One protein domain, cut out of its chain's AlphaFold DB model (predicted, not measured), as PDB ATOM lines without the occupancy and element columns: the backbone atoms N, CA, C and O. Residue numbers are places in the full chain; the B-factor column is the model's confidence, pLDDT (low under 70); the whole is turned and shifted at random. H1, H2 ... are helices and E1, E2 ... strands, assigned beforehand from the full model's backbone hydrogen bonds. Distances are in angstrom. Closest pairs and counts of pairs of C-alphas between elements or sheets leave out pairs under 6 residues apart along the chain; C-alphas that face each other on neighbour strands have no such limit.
ATOM      1  N   ASP A  17     154.817 104.408 173.453       86.75
ATOM      2  CA  ASP A  17     154.073 105.655 173.217       86.75
ATOM      3  C   ASP A  17     154.967 106.791 172.685       86.75
ATOM      4  O   ASP A  17     154.497 107.704 172.002       86.75
ATOM      5  N   GLU A  18     156.269 106.740 172.982       88.25
ATOM      6  CA  GLU A  18     157.257 107.729 172.531       88.25
ATOM      7  C   GLU A  18     157.821 107.426 171.142       88.25
ATOM      8  O   GLU A  18     158.388 108.312 170.494       88.25
ATOM      9  N   VAL A  19     157.727 106.173 170.694       90.94
ATOM     10  CA  VAL A  19     158.267 105.768 169.400       90.94
ATOM     11  C   VAL A  19     157.504 106.412 168.256       90.94
ATOM     12  O   VAL A  19     156.283 106.575 168.298       90.94
ATOM     13  N   LEU A  20     158.241 106.764 167.209       92.12
ATOM     14  CA  LEU A  20     157.658 107.305 165.996       92.12
ATOM     15  C   LEU A  20     157.552 106.203 164.946       92.12
ATOM     16  O   LEU A  20     158.525 105.496 164.693       92.12
ATOM     17  N   PHE A  21     156.396 106.077 164.312       91.62
ATOM     18  CA  PHE A  21     156.182 105.252 163.133       91.62
ATOM     19  C   PHE A  21     156.501 106.086 161.892       91.62
ATOM     20  O   PHE A  21     155.895 107.130 161.664       91.62
ATOM     21  N   ASP A  22     157.489 105.646 161.120       89.50
ATOM     22  CA  ASP A  22     157.903 106.208 159.843       89.50
ATOM     23  C   ASP A  22     156.913 105.780 158.760       89.50
ATOM     24  O   ASP A  22     156.966 104.667 158.243       89.50
ATOM     25  N   MET A  23     155.988 106.681 158.440       89.06
ATOM     26  CA  MET A  23     154.878 106.438 157.523       89.06
ATOM     27  C   MET A  23     155.231 106.814 156.074       89.06
ATOM     28  O   MET A  23     154.395 106.678 155.180       89.06
ATOM     29  N   GLN A  24     156.459 107.277 155.809       87.44
ATOM     30  CA  GLN A  24     156.901 107.732 154.482       87.44
ATOM     31  C   GLN A  24     156.750 106.660 153.403       87.44
ATOM     32  O   GLN A  24     156.434 106.973 152.258       87.44
ATOM     33  N   TYR A  25     156.900 105.393 153.777       83.06
ATOM     34  CA  TYR A  25     156.746 104.269 152.863       83.06
ATOM     35  C   TYR A  25     155.341 104.174 152.251       83.06
ATOM     36  O   TYR A  25     155.196 103.710 151.121       83.06
ATOM     37  N   LEU A  26     154.301 104.645 152.960       83.31
ATOM     38  CA  LEU A  26     152.949 104.747 152.394       83.31
ATOM     39  C   LEU A  26     152.914 105.701 151.196       83.31
ATOM     40  O   LEU A  26     152.204 105.458 150.221       83.31
ATOM     41  N   LEU A  27     153.686 106.781 151.286       84.69
ATOM     42  CA  LEU A  27     153.713 107.868 150.318       84.69
ATOM     43  C   LEU A  27     154.614 107.511 149.133       84.69
ATOM     44  O   LEU A  27     154.219 107.664 147.980       84.69
ATOM     45  N   THR A  28     155.790 106.946 149.396       81.94
ATOM     46  CA  THR A  28     156.714 106.509 148.340       81.94
ATOM     47  C   THR A  28     156.269 105.220 147.647       81.94
ATOM     48  O   THR A  28     156.799 104.890 146.586       81.94
ATOM     49  N   LYS A  29     155.305 104.486 148.231       77.38
ATOM     50  CA  LYS A  29     154.818 103.167 147.782       77.38
ATOM     51  C   LYS A  29     155.938 102.128 147.627       77.38
ATOM     52  O   LYS A  29     155.785 101.152 146.895       77.38
ATOM     53  N   ASN A  30     157.065 102.333 148.306       77.50
ATOM     54  CA  ASN A  30     158.247 101.489 148.218       77.50
ATOM     55  C   ASN A  30     158.959 101.457 149.578       77.50
ATOM     56  O   ASN A  30     159.321 102.498 150.117       77.50
ATOM     57  N   LYS A  31     159.185 100.253 150.113       72.25
ATOM     58  CA  LYS A  31     159.841 100.012 151.411       72.25
ATOM     59  C   LYS A  31     161.330 100.390 151.442       72.25
ATOM     60  O   LYS A  31     161.890 100.558 152.519       72.25
ATOM     61  N   ASP A  32     161.952 100.529 150.275       71.12
ATOM     62  CA  ASP A  32     163.374 100.849 150.122       71.12
ATOM     63  C   ASP A  32     163.590 102.327 149.750       71.12
ATOM     64  O   ASP A  32     164.723 102.786 149.638       71.12
ATOM     65  N   LYS A  33     162.505 103.099 149.573       74.06
ATOM     66  CA  LYS A  33     162.557 104.522 149.224       74.06
ATOM     67  C   LYS A  33     162.002 105.372 150.361       74.06
ATOM     68  O   LYS A  33     160.832 105.242 150.726       74.06
ATOM     69  N   LYS A  34     162.827 106.283 150.870       79.75
ATOM     70  CA  LYS A  34     162.420 107.370 151.770       79.75
ATOM     71  C   LYS A  34     162.465 108.698 151.029       79.75
ATOM     72  O   LYS A  34     163.044 108.775 149.945       79.75
ATOM     73  N   PHE A  35     161.840 109.713 151.610       84.19
ATOM     74  CA  PHE A  35     162.126 111.076 151.200       84.19
ATOM     75  C   PHE A  35     163.542 111.456 151.629       84.19
ATOM     76  O   PHE A  35     164.105 110.882 152.567       84.19
ATOM     77  N   ASN A  36     164.107 112.407 150.909       81.94
ATOM     78  CA  ASN A  36     165.441 112.922 151.142       81.94
ATOM     79  C   ASN A  36     165.442 113.929 152.298       81.94
ATOM     80  O   ASN A  36     166.211 113.794 153.248       81.94
ATOM     81  N   ILE A  37     164.540 114.907 152.230       83.56
ATOM     82  CA  ILE A  37     164.418 116.014 153.183       83.56
ATOM     83  C   ILE A  37     163.137 115.859 154.001       83.56
ATOM     84  O   ILE A  37     163.155 116.013 155.226       83.56
ATOM     85  N   LEU A  38     162.017 115.526 153.349       85.88
ATOM     86  CA  LEU A  38     160.731 115.411 154.039       85.88
ATOM     87  C   LEU A  38     160.739 114.263 155.055       85.88
ATOM     88  O   LEU A  38     161.330 113.208 154.854       85.88
ATOM     89  N   LYS A  39     160.031 114.457 156.169       87.50
ATOM     90  CA  LYS A  39     159.832 113.426 157.194       87.50
ATOM     91  C   LYS A  39     158.351 113.329 157.503       87.50
ATOM     92  O   LYS A  39     157.710 114.332 157.797       87.50
ATOM     93  N   PHE A  40     157.820 112.114 157.427       89.88
ATOM     94  CA  PHE A  40     156.417 111.834 157.708       89.88
ATOM     95  C   PHE A  40     156.324 110.731 158.757       89.88
ATOM     96  O   PHE A  40     156.296 109.541 158.443       89.88
ATOM     97  N   ARG A  41     156.367 111.151 160.021       91.50
ATOM     98  CA  ARG A  41     156.414 110.276 161.192       91.50
ATOM     99  C   ARG A  41     155.320 110.648 162.185       91.50
ATOM    100  O   ARG A  41     155.053 111.835 162.371       91.50
ATOM    101  N   MET A  42     154.736 109.643 162.829       91.31
ATOM    102  CA  MET A  42     153.632 109.794 163.788       91.31
ATOM    103  C   MET A  42     153.901 109.018 165.075       91.31
ATOM    104  O   MET A  42     154.514 107.953 165.038       91.31
ATOM    105  N   ARG A  43     153.404 109.503 166.213       91.75
ATOM    106  CA  ARG A  43     153.329 108.715 167.454       91.75
ATOM    107  C   ARG A  43     152.222 107.671 167.368       91.75
ATOM    108  O   ARG A  43     151.301 107.800 166.563       91.75
ATOM    109  N   LEU A  44     152.264 106.678 168.256       89.88
ATOM    110  CA  LEU A  44     151.214 105.660 168.327       89.88
ATOM    111  C   LEU A  44     149.821 106.276 168.533       89.88
ATOM    112  O   LEU A  44     148.897 105.915 167.818       89.88
ATOM    113  N   ALA A  45     149.681 107.241 169.445       90.00
ATOM    114  CA  ALA A  45     148.396 107.893 169.708       90.00
ATOM    115  C   ALA A  45     147.833 108.623 168.472       90.00
ATOM    116  O   ALA A  45     146.647 108.504 168.175       90.00
ATOM    117  N   GLU A  46     148.693 109.326 167.725       89.44
ATOM    118  CA  GLU A  46     148.327 110.017 166.478       89.44
ATOM    119  C   GLU A  46     147.908 109.006 165.403       89.44
ATOM    120  O   GLU A  46     146.908 109.196 164.709       89.44
ATOM    121  N   LEU A  47     148.646 107.896 165.299       87.56
ATOM    122  CA  LEU A  47     148.334 106.807 164.384       87.56
ATOM    123  C   LEU A  47     146.984 106.171 164.738       87.56
ATOM    124  O   LEU A  47     146.134 106.025 163.868       87.56
ATOM    125  N   GLU A  48     146.747 105.832 166.002       89.31
ATOM    126  CA  GLU A  48     145.486 105.246 166.465       89.31
ATOM    127  C   GLU A  48     144.294 106.182 166.259       89.31
ATOM    128  O   GLU A  48     143.216 105.728 165.864       89.31
ATOM    129  N   GLU A  49     144.462 107.482 166.508       88.94
ATOM    130  CA  GLU A  49     143.439 108.489 166.235       88.94
ATOM    131  C   GLU A  49     143.127 108.563 164.742       88.94
ATOM    132  O   GLU A  49     141.959 108.460 164.350       88.94
ATOM    133  N   TRP A  50     144.155 108.611 163.893       85.38
ATOM    134  CA  TRP A  50     143.970 108.574 162.447       85.38
ATOM    135  C   TRP A  50     143.256 107.285 162.015       85.38
ATOM    136  O   TRP A  50     142.259 107.339 161.294       85.38
ATOM    137  N   PHE A  51     143.642 106.131 162.560       85.19
ATOM    138  CA  PHE A  51     142.981 104.844 162.329       85.19
ATOM    139  C   PHE A  51     141.518 104.794 162.793       85.19
ATOM    140  O   PHE A  51     140.729 104.019 162.240       85.19
ATOM    141  N   LYS A  52     141.106 105.580 163.793       86.25
ATOM    142  CA  LYS A  52     139.693 105.674 164.210       86.25
ATOM    143  C   LYS A  52     138.834 106.393 163.174       86.25
ATOM    144  O   LYS A  52     137.666 106.042 163.043       86.25
ATOM    145  N   THR A  53     139.405 107.325 162.410       85.06
ATOM    146  CA  THR A  53     138.690 108.040 161.336       85.06
ATOM    147  C   THR A  53     138.434 107.182 160.094       85.06
ATOM    148  O   THR A  53     137.571 107.514 159.284       85.06
ATOM    149  N   GLY A  54     139.177 106.082 159.933       82.69
ATOM    150  CA  GLY A  54     139.109 105.231 158.749       82.69
ATOM    151  C   GLY A  54     137.873 104.338 158.685       82.69
ATOM    152  O   GLY A  54     137.436 103.777 159.693       82.69
ATOM    153  N   PHE A  55     137.364 104.135 157.470       85.75
ATOM    154  CA  PHE A  55     136.262 103.210 157.208       85.75
ATOM    155  C   PHE A  55     136.780 101.768 157.169       85.75
ATOM    156  O   PHE A  55     137.754 101.508 156.460       85.75
ATOM    157  N   PRO A  56     136.169 100.821 157.898       85.12
ATOM    158  CA  PRO A  56     136.571  99.421 157.838       85.12
ATOM    159  C   PRO A  56     136.332  98.844 156.436       85.12
ATOM    160  O   PRO A  56     135.305  99.110 155.812       85.12
ATOM    161  N   THR A  57     137.284  98.052 155.956       82.62
ATOM    162  CA  THR A  57     137.213  97.294 154.701       82.62
ATOM    163  C   THR A  57     137.399  95.798 154.979       82.62
ATOM    164  O   THR A  57     137.561  95.389 156.132       82.62
ATOM    165  N   GLU A  58     137.367  94.967 153.936       75.50
ATOM    166  CA  GLU A  58     137.656  93.532 154.042       75.50
ATOM    167  C   GLU A  58     139.078  93.275 154.595       75.50
ATOM    168  O   GLU A  58     139.941  94.159 154.588       75.50
ATOM    169  N   ASP A  59     139.301  92.076 155.145       72.06
ATOM    170  CA  ASP A  59     140.585  91.613 155.703       72.06
ATOM    171  C   ASP A  59     141.184  92.458 156.847       72.06
ATOM    172  O   ASP A  59     142.389  92.425 157.103       72.06
ATOM    173  N   GLY A  60     140.352  93.211 157.575       76.38
ATOM    174  CA  GLY A  60     140.782  93.983 158.750       76.38
ATOM    175  C   GLY A  60     141.531  95.279 158.416       76.38
ATOM    176  O   GLY A  60     142.068  95.932 159.315       76.38
ATOM    177  N   PHE A  61     141.549  95.673 157.144       84.44
ATOM    178  CA  PHE A  61     142.062  96.967 156.714       84.44
ATOM    179  C   PHE A  61     141.087  98.098 157.041       84.44
ATOM    180  O   PHE A  61     139.875  97.908 157.178       84.44
ATOM    181  N   LYS A  62     141.628  99.312 157.140       88.00
ATOM    182  CA  LYS A  62     140.842 100.540 157.164       88.00
ATOM    183  C   LYS A  62     141.257 101.462 156.036       88.00
ATOM    184  O   LYS A  62     142.445 101.713 155.834       88.00
ATOM    185  N   LYS A  63     140.266 102.003 155.333       88.25
ATOM    186  CA  LYS A  63     140.445 103.040 154.325       88.25
ATOM    187  C   LYS A  63     140.598 104.396 155.016       88.25
ATOM    188  O   LYS A  63     139.650 104.901 155.616       88.25
ATOM    189  N   LEU A  64     141.795 104.959 154.926       88.88
ATOM    190  CA  LEU A  64     142.192 106.244 155.489       88.88
ATOM    191  C   LEU A  64     142.332 107.283 154.385       88.88
ATOM    192  O   LEU A  64     142.808 106.979 153.292       88.88
ATOM    193  N   LYS A  65     141.941 108.517 154.696       88.75
ATOM    194  CA  LYS A  65     142.105 109.679 153.826       88.75
ATOM    195  C   LYS A  65     143.122 110.625 154.458       88.75
ATOM    196  O   LYS A  65     143.030 110.913 155.651       88.75
ATOM    197  N   LEU A  66     144.073 111.093 153.660       89.44
ATOM    198  CA  LEU A  66     145.038 112.124 154.028       89.44
ATOM    199  C   LEU A  66     144.840 113.309 153.086       89.44
ATOM    200  O   LEU A  66     144.874 113.141 151.865       89.44
ATOM    201  N   THR A  67     144.607 114.497 153.634       90.25
ATOM    202  CA  THR A  67     144.558 115.729 152.836       90.25
ATOM    203  C   THR A  67     145.943 116.362 152.739       90.25
ATOM    204  O   THR A  67     146.800 116.154 153.597       90.25
ATOM    205  N   PHE A  68     146.160 117.165 151.701       89.06
ATOM    206  CA  PHE A  68     147.411 117.900 151.510       89.06
ATOM    207  C   PHE A  68     147.752 118.799 152.714       89.06
ATOM    208  O   PHE A  68     148.885 118.809 153.188       89.06
ATOM    209  N   VAL A  69     146.743 119.486 153.265       88.50
ATOM    210  CA  VAL A  69     146.893 120.337 154.458       88.50
ATOM    211  C   VAL A  69     147.311 119.507 155.674       88.50
ATOM    212  O   VAL A  69     148.249 119.874 156.374       88.50
ATOM    213  N   GLN A  70     146.672 118.353 155.903       87.81
ATOM    214  CA  GLN A  70     147.042 117.456 157.004       87.81
ATOM    215  C   GLN A  70     148.476 116.934 156.859       87.81
ATOM    216  O   GLN A  70     149.203 116.859 157.847       87.81
ATOM    217  N   PHE A  71     148.907 116.601 155.639       90.50
ATOM    218  CA  PHE A  71     150.274 116.151 155.382       90.50
ATOM    219  C   PHE A  71     151.311 117.195 155.824       90.50
ATOM    220  O   PHE A  71     152.186 116.869 156.627       90.50
ATOM    221  N   PHE A  72     151.185 118.453 155.389       90.31
ATOM    222  CA  PHE A  72     152.135 119.511 155.765       90.31
ATOM    223  C   PHE A  72     152.008 119.971 157.226       90.31
ATOM    224  O   PHE A  72     153.004 120.380 157.829       90.31
ATOM    225  N   GLN A  73     150.841 119.806 157.856       88.94
ATOM    226  CA  GLN A  73     150.708 119.930 159.314       88.94
ATOM    227  C   GLN A  73     151.544 118.870 160.047       88.94
ATOM    228  O   GLN A  73     152.236 119.183 161.006       88.94
ATOM    229  N   ILE A  74     151.557 117.621 159.580       88.56
ATOM    230  CA  ILE A  74     152.359 116.564 160.214       88.56
ATOM    231  C   ILE A  74     153.854 116.775 159.955       88.56
ATOM    232  O   ILE A  74     154.660 116.634 160.874       88.56
ATOM    233  N   VAL A  75     154.237 117.143 158.730       89.50
ATOM    234  CA  VAL A  75     155.639 117.403 158.359       89.50
ATOM    235  C   VAL A  75     156.231 118.575 159.157       89.50
ATOM    236  O   VAL A  75     157.394 118.513 159.560       89.50
ATOM    237  N   SER A  76     155.440 119.616 159.430       87.94
ATOM    238  CA  SER A  76     155.871 120.793 160.204       87.94
ATOM    239  C   SER A  76     156.012 120.533 161.709       87.94
ATOM    240  O   SER A  76     156.736 121.262 162.388       87.94
ATOM    241  N   ASN A  77     155.381 119.480 162.238       88.06
ATOM    242  CA  ASN A  77     155.389 119.173 163.669       88.06
ATOM    243  C   ASN A  77     156.791 118.899 164.237       88.06
ATOM    244  O   ASN A  77     157.724 118.486 163.543       88.06
ATOM    245  N   PHE A  78     156.893 119.026 165.565       85.50
ATOM    246  CA  PHE A  78     158.116 118.804 166.343       85.50
ATOM    247  C   PHE A  78     158.790 117.443 166.089       85.50
ATOM    248  O   PHE A  78     160.012 117.347 166.088       85.50
ATOM    249  N   ASN A  79     158.010 116.383 165.847       83.94
ATOM    250  CA  ASN A  79     158.538 115.034 165.610       83.94
ATOM    251  C   ASN A  79     159.141 114.848 164.190       83.94
ATOM    252  O   ASN A  79     159.692 113.782 163.900       83.94
ATOM    253  N   ASN A  80     159.020 115.852 163.307       86.81
ATOM    254  CA  ASN A  80     159.452 115.818 161.906       86.81
ATOM    255  C   ASN A  80     160.476 116.929 161.601       86.81
ATOM    256  O   ASN A  80     161.653 116.744 161.913       86.81
ATOM    257  N   LEU A  81     160.069 118.043 160.977       86.44
ATOM    258  CA  LEU A  81     160.970 119.159 160.623       86.44
ATOM    259  C   LEU A  81     160.979 120.301 161.652       86.44
ATOM    260  O   LEU A  81     161.866 121.160 161.596       86.44
ATOM    261  N   ASN A  82     160.029 120.289 162.596       87.31
ATOM    262  CA  ASN A  82     159.892 121.280 163.663       87.31
ATOM    263  C   ASN A  82     159.965 122.723 163.135       87.31
ATOM    264  O   ASN A  82     160.866 123.490 163.487       87.31
ATOM    265  N   ASP A  83     159.060 123.060 162.221       86.25
ATOM    266  CA  ASP A  83     158.982 124.390 161.627       86.25
ATOM    267  C   ASP A  83     157.543 124.718 161.222       86.25
ATOM    268  O   ASP A  83     157.045 124.176 160.231       86.25
ATOM    269  N   PRO A  84     156.859 125.595 161.972       86.38
ATOM    270  CA  PRO A  84     155.461 125.902 161.717       86.38
ATOM    271  C   PRO A  84     155.236 126.603 160.370       86.38
ATOM    272  O   PRO A  84     154.134 126.502 159.836       86.38
ATOM    273  N   ALA A  85     156.248 127.262 159.784       85.56
ATOM    274  CA  ALA A  85     156.099 127.934 158.492       85.56
ATOM    275  C   ALA A  85     155.804 126.934 157.359       85.56
ATOM    276  O   ALA A  85     155.036 127.231 156.446       85.56
ATOM    277  N   ILE A  86     156.333 125.710 157.467       87.56
ATOM    278  CA  ILE A  86     156.141 124.624 156.491       87.56
ATOM    279  C   ILE A  86     154.666 124.188 156.406       87.56
ATOM    280  O   ILE A  86     154.228 123.693 155.368       87.56
ATOM    281  N   ALA A  87     153.862 124.408 157.454       85.06
ATOM    282  CA  ALA A  87     152.438 124.065 157.445       85.06
ATOM    283  C   ALA A  87     151.623 124.887 156.430       85.06
ATOM    284  O   ALA A  87     150.549 124.450 156.020       85.06
ATOM    285  N   GLY A  88     152.118 126.072 156.050       84.19
ATOM    286  CA  GLY A  88     151.455 126.998 155.128       84.19
ATOM    287  C   GLY A  88     151.683 126.701 153.645       84.19
ATOM    288  O   GLY A  88     151.147 127.421 152.807       84.19
ATOM    289  N   ILE A  89     152.463 125.669 153.313       86.50
ATOM    290  CA  ILE A  89     152.713 125.264 151.927       86.50
ATOM    291  C   ILE A  89     151.392 124.907 151.244       86.50
ATOM    292  O   ILE A  89     150.590 124.149 151.792       86.50
ATOM    293  N   THR A  90     151.186 125.417 150.030       87.19
ATOM    294  CA  THR A  90     150.039 125.095 149.173       87.19
ATOM    295  C   THR A  90     150.426 124.148 148.036       87.19
ATOM    296  O   THR A  90     151.596 123.976 147.691       87.19
ATOM    297  N   LEU A  91     149.428 123.504 147.418       84.19
ATOM    298  CA  LEU A  91     149.669 122.625 146.267       84.19
ATOM    299  C   LEU A  91     150.200 123.409 145.054       84.19
ATOM    300  O   LEU A  91     150.905 122.846 144.219       84.19
ATOM    301  N   GLU A  92     149.865 124.696 144.956       83.75
ATOM    302  CA  GLU A  92     150.359 125.590 143.913       83.75
ATOM    303  C   GLU A  92     151.836 125.926 144.126       83.75
ATOM    304  O   GLU A  92     152.612 125.791 143.183       83.75
ATOM    305  N   ASP A  93     152.255 126.192 145.370       83.94
ATOM    306  CA  ASP A  93     153.676 126.360 145.708       83.94
ATOM    307  C   ASP A  93     154.501 125.138 145.284       83.94
ATOM    308  O   ASP A  93     155.557 125.276 144.673       83.94
ATOM    309  N   VAL A  94     153.995 123.928 145.555       84.00
ATOM    310  CA  VAL A  94     154.655 122.668 145.166       84.00
ATOM    311  C   VAL A  94     154.754 122.527 143.646       84.00
ATOM    312  O   VAL A  94     155.796 122.125 143.130       84.00
ATOM    313  N   ARG A  95     153.691 122.859 142.905       83.69
ATOM    314  CA  ARG A  95     153.691 122.802 141.432       83.69
ATOM    315  C   ARG A  95     154.663 123.809 140.829       83.69
ATOM    316  O   ARG A  95     155.398 123.440 139.916       83.69
ATOM    317  N   ASN A  96     154.687 125.028 141.360       83.06
ATOM    318  CA  ASN A  96     155.591 126.085 140.918       83.06
ATOM    319  C   ASN A  96     157.048 125.708 141.194       83.06
ATOM    320  O   ASN A  96     157.896 125.888 140.325       83.06
ATOM    321  N   TYR A  97     157.327 125.114 142.357       82.19
ATOM    322  CA  TYR A  97     158.665 124.660 142.739       82.19
ATOM    323  C   TYR A  97     159.200 123.549 141.832       82.19
ATOM    324  O   TYR A  97     160.341 123.588 141.388       82.19
ATOM    325  N   VAL A  98     158.377 122.538 141.546       80.56
ATOM    326  CA  VAL A  98     158.775 121.442 140.653       80.56
ATOM    327  C   VAL A  98     158.921 121.944 139.215       80.56
ATOM    328  O   VAL A  98     159.871 121.579 138.532       80.56
ATOM    329  N   GLY A  99     157.983 122.770 138.740       66.69
ATOM    330  CA  GLY A  99     157.952 123.246 137.356       66.69
ATOM    331  C   GLY A  99     159.035 124.266 136.995       66.69
ATOM    332  O   GLY A  99     159.216 124.541 135.816       66.69
ATOM    333  N   THR A 100     159.748 124.828 137.978       57.50
ATOM    334  CA  THR A 100     160.843 125.792 137.762       57.50
ATOM    335  C   THR A 100     162.216 125.140 137.583       57.50
ATOM    336  O   THR A 100     163.153 125.829 137.190       57.50
ATOM    337  N   ILE A 101     162.361 123.836 137.846       51.56
ATOM    338  CA  ILE A 101     163.653 123.138 137.785       51.56
ATOM    339  C   ILE A 101     163.705 122.282 136.513       51.56
ATOM    340  O   ILE A 101     163.238 121.144 136.502       51.56
ATOM    341  N   ASP A 102     164.280 122.841 135.446       39.34
ATOM    342  CA  ASP A 102     164.621 122.105 134.223       39.34
ATOM    343  C   ASP A 102     165.919 121.316 134.466       39.34
ATOM    344  O   ASP A 102     166.974 121.891 134.739       39.34
ATOM    345  N   PHE A 103     165.849 119.983 134.432       41.12
ATOM    346  CA  PHE A 103     166.990 119.104 134.738       41.12
ATOM    347  C   PHE A 103     168.065 119.083 133.633       41.12
ATOM    348  O   PHE A 103     169.169 118.591 133.873       41.12
ATOM    349  N   ASP A 104     167.780 119.646 132.457       34.91
ATOM    350  CA  ASP A 104     168.674 119.602 131.294       34.91
ATOM    351  C   ASP A 104     169.862 120.581 131.381       34.91
ATOM    352  O   ASP A 104     170.829 120.435 130.637       34.91
ATOM    353  N   SER A 105     169.879 121.531 132.326       36.84
ATOM    354  CA  SER A 105     170.986 122.498 132.441       36.84
ATOM    355  C   SER A 105     172.206 122.000 133.231       36.84
ATOM    356  O   SER A 105     173.189 122.730 133.339       36.84
ATOM    357  N   HIS A 139     160.382 134.301 143.331       58.78
ATOM    358  CA  HIS A 139     159.009 133.752 143.415       58.78
ATOM    359  C   HIS A 139     158.801 132.551 144.352       58.78
ATOM    360  O   HIS A 139     157.765 131.888 144.285       58.78
ATOM    361  N   LEU A 140     159.735 132.262 145.261       66.50
ATOM    362  CA  LEU A 140     159.544 131.196 146.253       66.50
ATOM    363  C   LEU A 140     158.821 131.723 147.499       66.50
ATOM    364  O   LEU A 140     159.218 132.730 148.080       66.50
ATOM    365  N   SER A 141     157.769 131.025 147.939       78.19
ATOM    366  CA  SER A 141     157.080 131.366 149.186       78.19
ATOM    367  C   SER A 141     158.007 131.198 150.397       78.19
ATOM    368  O   SER A 141     158.905 130.352 150.408       78.19
ATOM    369  N   GLU A 142     157.773 131.976 151.459       80.31
ATOM    370  CA  GLU A 142     158.566 131.915 152.699       80.31
ATOM    371  C   GLU A 142     158.612 130.491 153.286       80.31
ATOM    372  O   GLU A 142     159.637 130.051 153.810       80.31
ATOM    373  N   ALA A 143     157.524 129.734 153.116       80.69
ATOM    374  CA  ALA A 143     157.421 128.343 153.531       80.69
ATOM    375  C   ALA A 143     158.326 127.394 152.716       80.69
ATOM    376  O   ALA A 143     158.906 126.468 153.285       80.69
ATOM    377  N   MET A 144     158.513 127.636 151.410       82.81
ATOM    378  CA  MET A 144     159.452 126.868 150.575       82.81
ATOM    379  C   MET A 144     160.910 127.180 150.911       82.81
ATOM    380  O   MET A 144     161.739 126.273 150.975       82.81
ATOM    381  N   LEU A 145     161.215 128.444 151.207       81.88
ATOM    382  CA  LEU A 145     162.539 128.844 151.691       81.88
ATOM    383  C   LEU A 145     162.832 128.261 153.082       81.88
ATOM    384  O   LEU A 145     163.963 127.875 153.375       81.88
ATOM    385  N   ALA A 146     161.831 128.175 153.962       82.31
ATOM    386  CA  ALA A 146     161.960 127.469 155.237       82.31
ATOM    387  C   ALA A 146     162.262 125.978 155.024       82.31
ATOM    388  O   ALA A 146     163.142 125.434 155.686       82.31
ATOM    389  N   LEU A 147     161.603 125.339 154.053       83.25
ATOM    390  CA  LEU A 147     161.815 123.931 153.730       83.25
ATOM    391  C   LEU A 147     163.223 123.649 153.180       83.25
ATOM    392  O   LEU A 147     163.850 122.680 153.600       83.25
ATOM    393  N   GLN A 148     163.749 124.516 152.309       83.38
ATOM    394  CA  GLN A 148     165.129 124.415 151.808       83.38
ATOM    395  C   GLN A 148     166.163 124.521 152.935       83.38
ATOM    396  O   GLN A 148     167.122 123.757 152.966       83.38
ATOM    397  N   ARG A 149     165.940 125.413 153.907       83.44
ATOM    398  CA  ARG A 149     166.841 125.608 155.058       83.44
ATOM    399  C   ARG A 149     166.919 124.404 156.005       83.44
ATOM    400  O   ARG A 149     167.764 124.406 156.894       83.44
ATOM    401  N   LYS A 150     166.044 123.401 155.857       83.19
ATOM    402  CA  LYS A 150     166.044 122.188 156.693       83.19
ATOM    403  C   LYS A 150     166.983 121.094 156.206       83.19
ATOM    404  O   LYS A 150     167.187 120.131 156.947       83.19
ATOM    405  N   ASP A 151     167.553 121.217 155.008       76.94
ATOM    406  CA  ASP A 151     168.678 120.366 154.634       76.94
ATOM    407  C   ASP A 151     169.958 120.898 155.290       76.94
ATOM    408  O   ASP A 151     170.602 121.823 154.810       76.94
ATOM    409  N   GLU A 152     170.310 120.320 156.436       67.62
ATOM    410  CA  GLU A 152     171.565 120.614 157.140       67.62
ATOM    411  C   GLU A 152     172.733 119.751 156.624       67.62
ATOM    412  O   GLU A 152     173.870 119.909 157.074       67.62
ATOM    413  N   SER A 153     172.465 118.798 155.720       61.09
ATOM    414  CA  SER A 153     173.430 117.778 155.304       61.09
ATOM    415  C   SER A 153     174.286 118.198 154.111       61.09
ATOM    416  O   SER A 153     175.445 117.786 154.019       61.09
ATOM    417  N   ASN A 154     173.756 119.061 153.242       65.62
ATOM    418  CA  ASN A 154     174.441 119.538 152.048       65.62
ATOM    419  C   ASN A 154     174.752 121.030 152.153       65.62
ATOM    420  O   ASN A 154     173.893 121.846 152.463       65.62
ATOM    421  N   LYS A 155     175.998 121.401 151.843       68.44
ATOM    422  CA  LYS A 155     176.386 122.816 151.704       68.44
ATOM    423  C   LYS A 155     176.024 123.392 150.333       68.44
ATOM    424  O   LYS A 155     176.053 124.604 150.160       68.44
ATOM    425  N   ASP A 156     175.712 122.524 149.370       78.88
ATOM    426  CA  ASP A 156     175.315 122.898 148.018       78.88
ATOM    427  C   ASP A 156     173.789 123.068 147.927       78.88
ATOM    428  O   ASP A 156     173.006 122.117 148.059       78.88
ATOM    429  N   MET A 157     173.371 124.307 147.675       79.00
ATOM    430  CA  MET A 157     171.967 124.666 147.498       79.00
ATOM    431  C   MET A 157     171.362 124.086 146.215       79.00
ATOM    432  O   MET A 157     170.160 123.820 146.191       79.00
ATOM    433  N   GLY A 158     172.150 123.851 145.162       77.06
ATOM    434  CA  GLY A 158     171.688 123.209 143.929       77.06
ATOM    435  C   GLY A 158     171.280 121.756 144.171       77.06
ATOM    436  O   GLY A 158     170.171 121.347 143.816       77.06
ATOM    437  N   MET A 159     172.123 121.002 144.878       78.81
ATOM    438  CA  MET A 159     171.831 119.616 145.261       78.81
ATOM    439  C   MET A 159     170.630 119.522 146.213       78.81
ATOM    440  O   MET A 159     169.732 118.703 145.999       78.81
ATOM    441  N   THR A 160     170.557 120.423 147.199       81.38
ATOM    442  CA  THR A 160     169.401 120.554 148.104       81.38
ATOM    443  C   THR A 160     168.106 120.779 147.319       81.38
ATOM    444  O   THR A 160     167.095 120.108 147.552       81.38
ATOM    445  N   ARG A 161     168.126 121.690 146.332       82.12
ATOM    446  CA  ARG A 161     166.967 121.987 145.478       82.12
ATOM    447  C   ARG A 161     166.532 120.773 144.661       82.12
ATOM    448  O   ARG A 161     165.331 120.509 144.597       82.12
ATOM    449  N   ALA A 162     167.476 120.023 144.094       82.62
ATOM    450  CA  ALA A 162     167.193 118.813 143.324       82.62
ATOM    451  C   ALA A 162     166.578 117.698 144.192       82.62
ATOM    452  O   ALA A 162     165.562 117.110 143.816       82.62
ATOM    453  N   MET A 163     167.141 117.447 145.380       83.62
ATOM    454  CA  MET A 163     166.615 116.464 146.338       83.62
ATOM    455  C   MET A 163     165.208 116.838 146.812       83.62
ATOM    456  O   MET A 163     164.319 115.982 146.855       83.62
ATOM    457  N   LEU A 164     164.979 118.122 147.101       86.19
ATOM    458  CA  LEU A 164     163.664 118.615 147.489       86.19
ATOM    459  C   LEU A 164     162.652 118.508 146.345       86.19
ATOM    460  O   LEU A 164     161.515 118.106 146.572       86.19
ATOM    461  N   SER A 165     163.064 118.823 145.115       85.75
ATOM    462  CA  SER A 165     162.218 118.683 143.926       85.75
ATOM    463  C   SER A 165     161.772 117.234 143.729       85.75
ATOM    464  O   SER A 165     160.587 116.972 143.532       85.75
ATOM    465  N   ALA A 166     162.684 116.270 143.895       85.56
ATOM    466  CA  ALA A 166     162.359 114.848 143.807       85.56
ATOM    467  C   ALA A 166     161.341 114.399 144.874       85.56
ATOM    468  O   ALA A 166     160.440 113.608 144.580       85.56
ATOM    469  N   ASP A 167     161.458 114.909 146.104       88.38
ATOM    470  CA  ASP A 167     160.493 114.646 147.174       88.38
ATOM    471  C   ASP A 167     159.124 115.271 146.865       88.38
ATOM    472  O   ASP A 167     158.082 114.615 146.970       88.38
ATOM    473  N   LEU A 168     159.122 116.537 146.447       89.31
ATOM    474  CA  LEU A 168     157.920 117.299 146.124       89.31
ATOM    475  C   LEU A 168     157.204 116.773 144.877       89.31
ATOM    476  O   LEU A 168     155.977 116.834 144.823       89.31
ATOM    477  N   GLU A 169     157.915 116.175 143.926       88.69
ATOM    478  CA  GLU A 169     157.324 115.510 142.763       88.69
ATOM    479  C   GLU A 169     156.449 114.321 143.181       88.69
ATOM    480  O   GLU A 169     155.339 114.130 142.677       88.69
ATOM    481  N   ILE A 170     156.902 113.538 144.165       86.31
ATOM    482  CA  ILE A 170     156.105 112.446 144.738       86.31
ATOM    483  C   ILE A 170     154.851 113.022 145.407       86.31
ATOM    484  O   ILE A 170     153.751 112.520 145.174       86.31
ATOM    485  N   VAL A 171     154.992 114.097 146.190       87.56
ATOM    486  CA  VAL A 171     153.861 114.779 146.844       87.56
ATOM    487  C   VAL A 171     152.865 115.306 145.802       87.56
ATOM    488  O   VAL A 171     151.669 115.030 145.903       87.56
ATOM    489  N   LYS A 172     153.339 115.990 144.755       87.44
ATOM    490  CA  LYS A 172     152.519 116.506 143.647       87.44
ATOM    491  C   LYS A 172     151.670 115.397 143.031       87.44
ATOM    492  O   LYS A 172     150.459 115.561 142.879       87.44
ATOM    493  N   ASN A 173     152.290 114.258 142.730       86.06
ATOM    494  CA  ASN A 173     151.626 113.119 142.101       86.06
ATOM    495  C   ASN A 173     150.638 112.415 143.045       86.06
ATOM    496  O   ASN A 173     149.577 111.972 142.604       86.06
ATOM    497  N   LEU A 174     150.931 112.351 144.347       84.88
ATOM    498  CA  LEU A 174     150.026 111.769 145.345       84.88
ATOM    499  C   LEU A 174     148.738 112.579 145.531       84.88
ATOM    500  O   LEU A 174     147.676 111.989 145.724       84.88
ATOM    501  N   PHE A 175     148.819 113.911 145.474       86.81
ATOM    502  CA  PHE A 175     147.692 114.811 145.753       86.81
ATOM    503  C   PHE A 175     147.056 115.431 144.496       86.81
ATOM    504  O   PHE A 175     146.176 116.286 144.613       86.81
ATOM    505  N   ALA A 176     147.449 114.990 143.295       77.56
ATOM    506  CA  ALA A 176     146.970 115.532 142.020       77.56
ATOM    507  C   ALA A 176     145.436 115.480 141.863       77.56
ATOM    508  O   ALA A 176     144.835 116.415 141.334       77.56
ATOM    509  N   ASN A 177     144.794 114.427 142.383       70.88
ATOM    510  CA  ASN A 177     143.354 114.193 142.265       70.88
ATOM    511  C   ASN A 177     142.592 114.759 143.475       70.88
ATOM    512  O   ASN A 177     142.242 114.037 144.406       70.88
ATOM    513  N   GLY A 178     142.334 116.070 143.470       66.19
ATOM    514  CA  GLY A 178     141.474 116.720 144.472       66.19
ATOM    515  C   GLY A 178     142.129 116.960 145.839       66.19
ATOM    516  O   GLY A 178     141.421 117.100 146.837       66.19
ATOM    517  N   GLY A 179     143.465 116.989 145.912       77.69
ATOM    518  CA  GLY A 179     144.199 117.372 147.126       77.69
ATOM    519  C   GLY A 179     144.115 116.358 148.268       77.69
ATOM    520  O   GLY A 179     144.444 116.686 149.410       77.69
ATOM    521  N   CYS A 180     143.665 115.134 147.985       83.94
ATOM    522  CA  CYS A 180     143.538 114.059 148.960       83.94
ATOM    523  C   CYS A 180     144.084 112.752 148.386       83.94
ATOM    524  O   CYS A 180     143.854 112.446 147.220       83.94
ATOM    525  N   CYS A 181     144.735 111.954 149.224       85.25
ATOM    526  CA  CYS A 181     145.108 110.584 148.902       85.25
ATOM    527  C   CYS A 181     144.422 109.605 149.859       85.25
ATOM    528  O   CYS A 181     144.146 109.921 151.020       85.25
ATOM    529  N   GLU A 182     144.103 108.422 149.341       86.56
ATOM    530  CA  GLU A 182     143.452 107.357 150.094       86.56
ATOM    531  C   GLU A 182     144.378 106.147 150.186       86.56
ATOM    532  O   GLU A 182     144.966 105.718 149.191       86.56
ATOM    533  N   PHE A 183     144.469 105.575 151.381       86.44
ATOM    534  CA  PHE A 183     145.271 104.392 151.673       86.44
ATOM    535  C   PHE A 183     144.397 103.363 152.372       86.44
ATOM    536  O   PHE A 183     143.531 103.726 153.162       86.44
ATOM    537  N   GLN A 184     144.635 102.078 152.134       87.44
ATOM    538  CA  GLN A 184     144.113 101.044 153.023       87.44
ATOM    539  C   GLN A 184     145.259 100.555 153.888       87.44
ATOM    540  O   GLN A 184     146.253 100.066 153.352       87.44
ATOM    541  N   VAL A 185     145.126 100.710 155.203       88.56
ATOM    542  CA  VAL A 185     146.176 100.368 156.165       88.56
ATOM    543  C   VAL A 185     145.606  99.447 157.244       88.56
ATOM    544  O   VAL A 185     144.466  99.612 157.676       88.56
ATOM    545  N   ALA A 186     146.395  98.469 157.672       89.12
ATOM    546  CA  ALA A 186     146.127  97.606 158.817       89.12
ATOM    547  C   ALA A 186     147.319  97.672 159.780       89.12
ATOM    548  O   ALA A 186     148.465  97.596 159.341       89.12
ATOM    549  N   MET A 187     147.074  97.818 161.083       89.75
ATOM    550  CA  MET A 187     148.148  97.779 162.082       89.75
ATOM    551  C   MET A 187     148.585  96.337 162.329       89.75
ATOM    552  O   MET A 187     147.752  95.443 162.473       89.75
ATOM    553  N   LEU A 188     149.896  96.118 162.408       90.00
ATOM    554  CA  LEU A 188     150.477  94.837 162.788       90.00
ATOM    555  C   LEU A 188     150.829  94.893 164.269       90.00
ATOM    556  O   LEU A 188     151.511  95.816 164.720       90.00
ATOM    557  N   SER A 189     150.352  93.907 165.018       90.31
ATOM    558  CA  SER A 189     150.632  93.785 166.443       90.31
ATOM    559  C   SER A 189     151.136  92.396 166.792       90.31
ATOM    560  O   SER A 189     150.791  91.406 166.147       90.31
ATOM    561  N   GLU A 190     151.983  92.344 167.810       90.88
ATOM    562  CA  GLU A 190     152.514  91.121 168.389       90.88
ATOM    563  C   GLU A 190     152.242  91.127 169.892       90.88
ATOM    564  O   GLU A 190     152.295  92.175 170.539       90.88
ATOM    565  N   LYS A 191     151.951  89.953 170.454       90.00
ATOM    566  CA  LYS A 191     151.764  89.815 171.897       90.00
ATOM    567  C   LYS A 191     153.111  89.811 172.604       90.00
ATOM    568  O   LYS A 191     154.023  89.096 172.191       90.00
ATOM    569  N   ASP A 192     153.204  90.564 173.690       89.94
ATOM    570  CA  ASP A 192     154.324  90.455 174.611       89.94
ATOM    571  C   ASP A 192     154.256  89.156 175.439       89.94
ATOM    572  O   ASP A 192     153.297  88.379 175.358       89.94
ATOM    573  N   ASN A 193     155.276  88.921 176.268       85.25
ATOM    574  CA  ASN A 193     155.328  87.770 177.184       85.25
ATOM    575  C   ASN A 193     154.143  87.675 178.165       85.25
ATOM    576  O   ASN A 193     153.948  86.628 178.780       85.25
ATOM    577  N   GLU A 194     153.387  88.753 178.354       85.81
ATOM    578  CA  GLU A 194     152.254  88.839 179.273       85.81
ATOM    579  C   GLU A 194     150.905  88.901 178.536       85.81
ATOM    580  O   GLU A 194     149.850  88.997 179.163       85.81
ATOM    581  N   GLY A 195     150.923  88.806 177.204       84.62
ATOM    582  CA  GLY A 195     149.743  88.812 176.349       84.62
ATOM    583  C   GLY A 195     149.237  90.196 175.934       84.62
ATOM    584  O   GLY A 195     148.211  90.260 175.251       84.62
ATOM    585  N   ALA A 196     149.916  91.289 176.297       87.12
ATOM    586  CA  ALA A 196     149.566  92.633 175.839       87.12
ATOM    587  C   ALA A 196     149.959  92.830 174.367       87.12
ATOM    588  O   ALA A 196     150.993  92.345 173.919       87.12
ATOM    589  N   GLN A 197     149.127  93.543 173.608       89.44
ATOM    590  CA  GLN A 197     149.361  93.789 172.185       89.44
ATOM    591  C   GLN A 197     150.303  94.976 171.986       89.44
ATOM    592  O   GLN A 197     150.023  96.077 172.456       89.44
ATOM    593  N   ILE A 198     151.392  94.753 171.257       89.75
ATOM    594  CA  ILE A 198     152.391  95.760 170.908       89.75
ATOM    595  C   ILE A 198     152.326  96.002 169.408       89.75
ATOM    596  O   ILE A 198     152.483  95.065 168.629       89.75
ATOM    597  N   VAL A 199     152.117  97.250 168.988       90.56
ATOM    598  CA  VAL A 199     152.125  97.607 167.563       90.56
ATOM    599  C   VAL A 199     153.567  97.632 167.069       90.56
ATOM    600  O   VAL A 199     154.376  98.459 167.498       90.56
ATOM    601  N   THR A 200     153.900  96.706 166.179       89.31
ATOM    602  CA  THR A 200     155.261  96.500 165.674       89.31
ATOM    603  C   THR A 200     155.458  97.033 164.258       89.31
ATOM    604  O   THR A 200     156.595  97.296 163.865       89.31
ATOM    605  N   GLY A 201     154.370  97.247 163.516       89.75
ATOM    606  CA  GLY A 201     154.388  97.780 162.157       89.75
ATOM    607  C   GLY A 201     152.985  97.970 161.581       89.75
ATOM    608  O   GLY A 201     152.002  98.065 162.316       89.75
ATOM    609  N   TYR A 202     152.887  98.021 160.257       89.06
ATOM    610  CA  TYR A 202     151.637  98.177 159.521       89.06
ATOM    611  C   TYR A 202     151.713  97.559 158.111       89.06
ATOM    612  O   TYR A 202     152.766  97.444 157.492       89.06
ATOM    613  N   ARG A 203     150.568  97.172 157.558       87.25
ATOM    614  CA  ARG A 203     150.424  96.726 156.166       87.25
ATOM    615  C   ARG A 203     149.608  97.749 155.394       87.25
ATOM    616  O   ARG A 203     148.624  98.255 155.921       87.25
ATOM    617  N   ALA A 204     149.980  98.005 154.147       84.50
ATOM    618  CA  ALA A 204     149.250  98.861 153.227       84.50
ATOM    619  C   ALA A 204     148.950  98.167 151.888       84.50
ATOM    620  O   ALA A 204     149.794  97.480 151.310       84.50
ATOM    621  N   TRP A 205     147.728  98.344 151.389       73.25
ATOM    622  CA  TRP A 205     147.274  97.819 150.092       73.25
ATOM    623  C   TRP A 205     147.722  98.736 148.931       73.25
ATOM    624  O   TRP A 205     147.751  99.955 149.123       73.25
ATOM    625  N   PRO A 206     148.030  98.219 147.717       59.06
ATOM    626  CA  PRO A 206     147.883  96.828 147.273       59.06
ATOM    627  C   PRO A 206     148.957  95.838 147.722       59.06
ATOM    628  O   PRO A 206     148.614  94.689 147.954       59.06
ATOM    629  N   ASN A 207     150.220  96.233 147.906       64.88
ATOM    630  CA  ASN A 207     151.311  95.250 148.046       64.88
ATOM    631  C   ASN A 207     152.422  95.638 149.039       64.88
ATOM    632  O   ASN A 207     153.526  95.105 148.953       64.88
ATOM    633  N   LEU A 208     152.182  96.567 149.970       78.12
ATOM    634  CA  LEU A 208     153.242  97.073 150.842       78.12
ATOM    635  C   LEU A 208     153.110  96.511 152.261       78.12
ATOM    636  O   LEU A 208     152.264  96.930 153.045       78.12
ATOM    637  N   PHE A 209     153.953  95.543 152.601       78.12
ATOM    638  CA  PHE A 209     154.024  94.968 153.942       78.12
ATOM    639  C   PHE A 209     155.200  95.574 154.711       78.12
ATOM    640  O   PHE A 209     156.335  95.489 154.241       78.12
ATOM    641  N   ILE A 210     154.926  96.210 155.857       81.12
ATOM    642  CA  ILE A 210     155.925  96.923 156.663       81.12
ATOM    643  C   ILE A 210     155.814  96.471 158.116       81.12
ATOM    644  O   ILE A 210     155.132  97.063 158.946       81.12
ATOM    645  N   ASP A 211     156.473  95.373 158.429       77.88
ATOM    646  CA  ASP A 211     156.480  94.772 159.756       77.88
ATOM    647  C   ASP A 211     157.691  95.214 160.589       77.88
ATOM    648  O   ASP A 211     158.470  96.077 160.191       77.88
ATOM    649  N   ALA A 212     157.871  94.590 161.754       74.06
ATOM    650  CA  ALA A 212     159.053  94.785 162.586       74.06
ATOM    651  C   ALA A 212     160.374  94.587 161.822       74.06
ATOM    652  O   ALA A 212     161.331  95.308 162.101       74.06
ATOM    653  N   ALA A 213     160.436  93.660 160.858       74.75
ATOM    654  CA  ALA A 213     161.639  93.428 160.066       74.75
ATOM    655  C   ALA A 213     161.951  94.616 159.147       74.75
ATOM    656  O   ALA A 213     163.124  94.897 158.911       74.75
ATOM    657  N   ALA A 214     160.933  95.359 158.700       73.56
ATOM    658  CA  ALA A 214     161.071  96.624 157.980       73.56
ATOM    659  C   ALA A 214     161.411  97.834 158.881       73.56
ATOM    660  O   ALA A 214     161.695  98.909 158.350       73.56
ATOM    661  N   GLU A 215     161.531  97.642 160.204       76.81
ATOM    662  CA  GLU A 215     161.891  98.661 161.210       76.81
ATOM    663  C   GLU A 215     161.181 100.019 160.997       76.81
ATOM    664  O   GLU A 215     161.822 101.074 161.003       76.81
ATOM    665  N   PRO A 216     159.844 100.035 160.820       84.88
ATOM    666  CA  PRO A 216     159.083 101.268 160.624       84.88
ATOM    667  C   PRO A 216     159.130 102.172 161.850       84.88
ATOM    668  O   PRO A 216     158.754 103.331 161.783       84.88
ATOM    669  N   ARG A 217     159.548 101.648 162.997       90.44
ATOM    670  CA  ARG A 217     159.642 102.389 164.244       90.44
ATOM    671  C   ARG A 217     161.007 103.053 164.328       90.44
ATOM    672  O   ARG A 217     162.019 102.386 164.152       90.44
ATOM    673  N   VAL A 218     161.053 104.342 164.636       89.62
ATOM    674  CA  VAL A 218     162.291 105.121 164.734       89.62
ATOM    675  C   VAL A 218     162.390 105.849 166.071       89.62
ATOM    676  O   VAL A 218     161.394 106.209 166.702       89.62
ATOM    677  N   CYS A 219     163.625 106.071 166.514       87.88
ATOM    678  CA  CYS A 219     163.919 106.833 167.717       87.88
ATOM    679  C   CYS A 219     163.517 108.308 167.531       87.88
ATOM    680  O   CYS A 219     163.981 108.938 166.579       87.88
TER     681      CYS A 219
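This is residues 17 to 105 and 139 to 219 of the 629 residues of the protein "G domain-containing protein" of Firmicutes bacterium CAG:170 (UniProt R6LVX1). Two parts stand end to end along an elongated domain: a strongly twisted sheet of four strands at one end, with H2 packed on its E3 side, and a cluster of helices, H3 to H7, at the other. Little H1 sits between the two parts, and the small strand pair E1 and E2 lies near H2. The printed part has 170 residues, with named elements in the order E1 H1 E2 H2 E3 H3 H4 H5 H6 H7 E4 E5 E6; the class is mixed, helices and strands. The larger sheet runs E3, E4, E5, E6, antiparallel throughout. The whole is compact, with a radius of gyration of the C-alphas of 17.0 A and spans of 57, 32 and 29 A.

E1 is residues 20 to 22, with C-alpha 20 at (157.658, 107.305, 165.996). H1 is residues 24 to 28, E2 41 to 43, H2 44 to 53, 14.5 A long, and E3 62 to 67, 16.2 A. H3 is residues 68 to 76, H4 84 to 88, H5 91 to 99, and H6 142 to 148. H7, residues 157 to 175, is the longest helix, 26.3 A. E4, residues 180 to 191, spans 34.4 A, and E5, 197 to 204, spans 19.6 A. E6, residues 208 to 210, ends at C-alpha 210, (155.925, 96.923, 156.663).

E4, E5 and E6 form a meander, each strand the antiparallel neighbour of the one before, through two hairpins; N 186 and O 203 are 2.8 A apart, N 202 and O 210 2.8 A. E4 also pairs with E3, N 64 and O 183 at 2.8 A. E5 bends by 64 degrees at residue 200. H2 is on one face of this sheet, two layers, at a height of 6.2 A. E1 and E2 are antiparallel, N 21 and O 42 at 2.8 A. H7 is the hub: residues 170 to 174 touch H1, Ile 170 and Thr 28 having the closest C-alphas, 7.0 A; residues 165 to 172 touch H5, closest C-alphas Ser 165 and Val 98, 5.5 A; residues 160 to 164 only just touch H6, with 3 pairs of C-alphas within 8 A, closest Thr 160 and Gln 148, 6.8 A. H4 touches H3, closest C-alphas Ala 87 and Gln 73, 4.9 A, and H6, Ile 86 and Ala 143, 4.9 A. H1, H2, H3, H5 and H6 have every O i to N i+4 pair within hydrogen-bond range, H7 14 of 15, H4 0 of 1 but 2 of 2 O i to N i+3 pairs.

The C-alphas farthest apart, of Ser 105 and Glu 194, are 60.6 A apart. Residues 106 to 138 are not printed; C-alphas 105 and 139 are 19.8 A apart across the cut. The link from H1 to E2 is long. Confidence is under 70 at residues 99 to 105, 139 to 140, 152 to 155, 178 and 206 to 207.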